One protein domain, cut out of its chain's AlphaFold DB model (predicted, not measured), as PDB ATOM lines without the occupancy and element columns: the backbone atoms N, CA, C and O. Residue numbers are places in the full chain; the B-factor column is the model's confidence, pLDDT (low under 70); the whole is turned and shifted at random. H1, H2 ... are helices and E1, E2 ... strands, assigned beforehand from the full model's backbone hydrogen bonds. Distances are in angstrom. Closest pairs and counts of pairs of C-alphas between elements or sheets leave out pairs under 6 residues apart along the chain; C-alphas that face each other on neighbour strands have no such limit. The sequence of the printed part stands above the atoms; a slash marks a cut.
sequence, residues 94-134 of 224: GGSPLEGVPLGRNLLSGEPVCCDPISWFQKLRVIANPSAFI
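What this domain is: This is residues 94 to 134 of the 224 residues of an uncharacterized protein of Kocuria sp. CNJ-770 (UniProt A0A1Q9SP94). With little regular structure, the domain is a small two-strand hairpin, E1 and E2, towards one end and one short helix, H1, towards the other, followed by a long stretch with no named element, residues 123 to 134. The printed part has 41 residues, 13 of them in named elements, in the order E1, E2, H1; the antiparallel sheet E1 - E2 and the helix give a mixed class. It is only just compact, close to loose, with a radius of gyration of the C-alphas of 10.3 A and spans of 28 by 21 by 13 A.

Where its parts are: Strand E1, residues 102 to 105, begins at C-alpha 102 (162.914, 132.094, 161.920) and is 8.5 A long. Strand E2, residues 112 to 114, is 6.4 A long. Helix H1, residues 117 to 122, is 8.7 A long and ends at C-alpha 122 (157.395, 122.202, 174.197).

How they stand to each other: E1 and E2 form a hairpin, antiparallel at 146 degrees. N 103 and O 113, and N 113 and O 104, are each 2.8 A apart, within hydrogen-bond range. H1 is apart from E1. In H1 every O i to N i+4 pair is within hydrogen-bond range.

The domain as a whole: The C-alphas of Gly 110 and Asn 129, the two farthest apart, are 28.1 A apart. The printed part has no cut. The link E1 to E2 is short and E2 to H1 tight. Residues 94 to 95 are under pLDDT 70.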
ATOM      1  N   GLY A  94     176.986 128.526 172.462       65.25
ATOM      2  CA  GLY A  94     176.297 127.839 171.372       65.25
ATOM      3  C   GLY A  94     175.227 128.714 170.714       65.25
ATOM      4  O   GLY A  94     174.576 129.518 171.382       65.25
ATOM      5  N   GLY A  95     175.072 128.538 169.401       68.00
ATOM      6  CA  GLY A  95     174.111 129.255 168.572       68.00
ATOM      7  C   GLY A  95     172.692 129.285 169.123       68.00
ATOM      8  O   GLY A  95     172.282 128.417 169.901       68.00
ATOM      9  N   SER A  96     171.922 130.283 168.686       74.81
ATOM     10  CA  SER A  96     170.491 130.339 168.986       74.81
ATOM     11  C   SER A  96     169.808 129.043 168.543       74.81
ATOM     12  O   SER A  96     170.156 128.498 167.492       74.81
ATOM     13  N   PRO A  97     168.856 128.521 169.331       74.50
ATOM     14  CA  PRO A  97     168.180 127.292 168.967       74.50
ATOM     15  C   PRO A  97     167.483 127.454 167.616       74.50
ATOM     16  O   PRO A  97     166.789 128.440 167.376       74.50
ATOM     17  N   LEU A  98     167.681 126.474 166.734       81.94
ATOM     18  CA  LEU A  98     167.105 126.460 165.384       81.94
ATOM     19  C   LEU A  98     165.612 126.129 165.375       81.94
ATOM     20  O   LEU A  98     164.967 126.184 164.331       81.94
ATOM     21  N   GLU A  99     165.068 125.791 166.537       86.38
ATOM     22  CA  GLU A  99     163.680 125.411 166.680       86.38
ATOM     23  C   GLU A  99     162.807 126.650 166.826       86.38
ATOM     24  O   GLU A  99     163.046 127.488 167.705       86.38
ATOM     25  N   GLY A 100     161.797 126.745 165.965       88.50
ATOM     26  CA  GLY A 100     160.816 127.810 166.026       88.50
ATOM     27  C   GLY A 100     160.658 128.641 164.771       88.50
ATOM     28  O   GLY A 100     161.076 128.267 163.676       88.50
ATOM     29  N   VAL A 101     160.050 129.815 164.941       91.12
ATOM     30  CA  VAL A 101     159.844 130.758 163.837       91.12
ATOM     31  C   VAL A 101     161.154 131.483 163.521       91.12
ATOM     32  O   VAL A 101     161.687 132.160 164.404       91.12
ATOM     33  N   PRO A 102     161.667 131.430 162.276       91.06
ATOM     34  CA  PRO A 102     162.914 132.094 161.920       91.06
ATOM     35  C   PRO A 102     162.721 133.612 161.922       91.06
ATOM     36  O   PRO A 102     162.008 134.148 161.070       91.06
ATOM     37  N   LEU A 103     163.371 134.324 162.842       90.06
ATOM     38  CA  LEU A 103     163.289 135.783 162.966       90.06
ATOM     39  C   LEU A 103     164.344 136.504 162.134       90.06
ATOM     40  O   LEU A 103     164.054 137.523 161.507       90.06
ATOM     41  N   GLY A 104     165.564 135.979 162.115       89.25
ATOM     42  CA  GLY A 104     166.688 136.660 161.491       89.25
ATOM     43  C   GLY A 104     167.980 135.884 161.649       89.25
ATOM     44  O   GLY A 104     167.958 134.665 161.766       89.25
ATOM     45  N   ARG A 105     169.101 136.601 161.635       88.06
ATOM     46  CA  ARG A 105     170.431 136.037 161.855       88.06
ATOM     47  C   ARG A 105     171.051 136.663 163.086       88.06
ATOM     48  O   ARG A 105     170.848 137.850 163.344       88.06
ATOM     49  N   ASN A 106     171.815 135.868 163.812       84.12
ATOM     50  CA  ASN A 106     172.644 136.367 164.883       84.12
ATOM     51  C   ASN A 106     173.723 137.266 164.268       84.12
ATOM     52  O   ASN A 106     174.318 136.925 163.249       84.12
ATOM     53  N   LEU A 107     173.962 138.430 164.864       80.75
ATOM     54  CA  LEU A 107     174.953 139.383 164.358       80.75
ATOM     55  C   LEU A 107     176.386 138.920 164.625       80.75
ATOM     56  O   LEU A 107     177.296 139.339 163.915       80.75
ATOM     57  N   LEU A 108     176.569 138.087 165.652       77.12
ATOM     58  CA  LEU A 108     177.873 137.560 166.035       77.12
ATOM     59  C   LEU A 108     178.199 136.272 165.287       77.12
ATOM     60  O   LEU A 108     179.288 136.195 164.738       77.12
ATOM     61  N   SER A 109     177.260 135.314 165.250       73.25
ATOM     62  CA  SER A 109     177.496 133.999 164.637       73.25
ATOM     63  C   SER A 109     176.987 133.841 163.194       73.25
ATOM     64  O   SER A 109     177.178 132.827 162.530       73.25
ATOM     65  N   GLY A 110     176.199 134.793 162.686       76.94
ATOM     66  CA  GLY A 110     175.550 134.669 161.373       76.94
ATOM     67  C   GLY A 110     174.509 133.539 161.253       76.94
ATOM     68  O   GLY A 110     173.802 133.476 160.244       76.94
ATOM     69  N   GLU A 111     174.375 132.680 162.265       81.00
ATOM     70  CA  GLU A 111     173.409 131.587 162.331       81.00
ATOM     71  C   GLU A 111     171.975 132.122 162.404       81.00
ATOM     72  O   GLU A 111     171.736 133.205 162.954       81.00
ATOM     73  N   PRO A 112     170.988 131.396 161.854       86.19
ATOM     74  CA  PRO A 112     169.603 131.816 161.948       86.19
ATOM     75  C   PRO A 112     169.119 131.760 163.402       86.19
ATOM     76  O   PRO A 112     169.350 130.796 164.125       86.19
ATOM     77  N   VAL A 113     168.425 132.814 163.818       88.31
ATOM     78  CA  VAL A 113     167.786 132.920 165.128       88.31
ATOM     79  C   VAL A 113     166.315 132.598 164.947       88.31
ATOM     80  O   VAL A 113     165.590 133.359 164.296       88.31
ATOM     81  N   CYS A 114     165.884 131.486 165.531       89.19
ATOM     82  CA  CYS A 114     164.481 131.118 165.640       89.19
ATOM     83  C   CYS A 114     163.986 131.431 167.052       89.19
ATOM     84  O   CYS A 114     164.701 131.194 168.024       89.19
ATOM     85  N   CYS A 115     162.794 132.009 167.174       86.56
ATOM     86  CA  CYS A 115     162.216 132.314 168.478       86.56
ATOM     87  C   CYS A 115     160.695 132.274 168.423       86.56
ATOM     88  O   CYS A 115     160.060 132.994 167.649       86.56
ATOM     89  N   ASP A 116     160.133 131.445 169.292       89.19
ATOM     90  CA  ASP A 116     158.720 131.407 169.606       89.19
ATOM     91  C   ASP A 116     158.509 130.771 170.994       89.19
ATOM     92  O   ASP A 116     159.167 129.789 171.350       89.19
ATOM     93  N   PRO A 117     157.583 131.313 171.804       86.75
ATOM     94  CA  PRO A 117     157.398 130.869 173.185       86.75
ATOM     95  C   PRO A 117     156.914 129.418 173.297       86.75
ATOM     96  O   PRO A 117     157.164 128.765 174.306       86.75
ATOM     97  N   ILE A 118     156.219 128.911 172.275       88.56
ATOM     98  CA  ILE A 118     155.584 127.592 172.311       88.56
ATOM     99  C   ILE A 118     156.589 126.497 171.974       88.56
ATOM    100  O   ILE A 118     156.711 125.549 172.746       88.56
ATOM    101  N   SER A 119     157.356 126.623 170.890       86.81
ATOM    102  CA  SER A 119     158.360 125.611 170.537       86.81
ATOM    103  C   SER A 119     159.506 125.584 171.544       86.81
ATOM    104  O   SER A 119     159.993 124.507 171.886       86.81
ATOM    105  N   TRP A 120     159.897 126.735 172.102       88.19
ATOM    106  CA  TRP A 120     160.908 126.785 173.164       88.19
ATOM    107  C   TRP A 120     160.459 126.103 174.459       88.19
ATOM    108  O   TRP A 120     161.280 125.489 175.145       88.19
ATOM    109  N   PHE A 121     159.164 126.167 174.771       87.75
ATOM    110  CA  PHE A 121     158.575 125.448 175.897       87.75
ATOM    111  C   PHE A 121     158.434 123.947 175.598       87.75
ATOM    112  O   PHE A 121     158.945 123.112 176.340       87.75
ATOM    113  N   GLN A 122     157.779 123.586 174.491       86.75
ATOM    114  CA  GLN A 122     157.395 122.202 174.197       86.75
ATOM    115  C   GLN A 122     158.569 121.330 173.742       86.75
ATOM    116  O   GLN A 122     158.703 120.195 174.200       86.75
ATOM    117  N   LYS A 123     159.402 121.841 172.830       84.88
ATOM    118  CA  LYS A 123     160.435 121.043 172.154       84.88
ATOM    119  C   LYS A 123     161.786 121.151 172.843       84.88
ATOM    120  O   LYS A 123     162.451 120.142 173.036       84.88
ATOM    121  N   LEU A 124     162.180 122.363 173.237       80.50
ATOM    122  CA  LEU A 124     163.490 122.597 173.850       80.50
ATOM    123  C   LEU A 124     163.497 122.550 175.376       80.50
ATOM    124  O   LEU A 124     164.564 122.363 175.954       80.50
ATOM    125  N   ARG A 125     162.340 122.736 176.027       82.31
ATOM    126  CA  ARG A 125     162.212 122.823 177.494       82.31
ATOM    127  C   ARG A 125     163.191 123.820 178.138       82.31
ATOM    128  O   ARG A 125     163.607 123.642 179.277       82.31
ATOM    129  N   VAL A 126     163.561 124.873 177.405       83.25
ATOM    130  CA  VAL A 126     164.469 125.934 177.890       83.25
ATOM    131  C   VAL A 126     163.716 126.941 178.760       83.25
ATOM    132  O   VAL A 126     164.294 127.546 179.657       83.25
ATOM    133  N   ILE A 127     162.416 127.111 178.513       85.19
ATOM    134  CA  ILE A 127     161.537 127.994 179.280       85.19
ATOM    135  C   ILE A 127     160.505 127.132 180.009       85.19
ATOM    136  O   ILE A 127     160.032 126.147 179.454       85.19
ATOM    137  N   ALA A 128     160.154 127.504 181.243       85.00
ATOM    138  CA  ALA A 128     159.169 126.795 182.068       85.00
ATOM    139  C   ALA A 128     157.710 127.227 181.824       85.00
ATOM    140  O   ALA A 128     156.783 126.539 182.235       85.00
ATOM    141  N   ASN A 129     157.494 128.370 181.176       89.88
ATOM    142  CA  ASN A 129     156.178 128.928 180.884       89.88
ATOM    143  C   ASN A 129     156.159 129.471 179.443       89.88
ATOM    144  O   ASN A 129     157.051 130.251 179.106       89.88
ATOM    145  N   PRO A 130     155.174 129.124 178.595       87.81
ATOM    146  CA  PRO A 130     155.062 129.635 177.225       87.81
ATOM    147  C   PRO A 130     154.592 131.105 177.167       87.81
ATOM    148  O   PRO A 130     153.626 131.445 176.486       87.81
ATOM    149  N   SER A 131     155.278 132.003 177.870       87.38
ATOM    150  CA  SER A 131     155.015 133.443 177.876       87.38
ATOM    151  C   SER A 131     156.194 134.205 177.279       87.38
ATOM    152  O   SER A 131     157.336 133.981 177.675       87.38
ATOM    153  N   ALA A 132     155.924 135.144 176.372       87.62
ATOM    154  CA  ALA A 132     156.929 136.044 175.815       87.62
ATOM    155  C   ALA A 132     156.533 137.503 176.051       87.62
ATOM    156  O   ALA A 132     155.367 137.873 175.913       87.62
ATOM    157  N   PHE A 133     157.523 138.339 176.360       89.81
ATOM    158  CA  PHE A 133     157.338 139.774 176.533       89.81
ATOM    159  C   PHE A 133     158.173 140.543 175.514       89.81
ATOM    160  O   PHE A 133     159.376 140.321 175.387       89.81
ATOM    161  N   ILE A 134     157.528 141.439 174.763       89.75
ATOM    162  CA  ILE A 134     158.158 142.155 173.648       89.75
ATOM    163  C   ILE A 134     158.129 143.649 173.944       89.75
ATOM    164  O   ILE A 134     157.087 144.312 173.849       89.75
TER     165      ILE A 134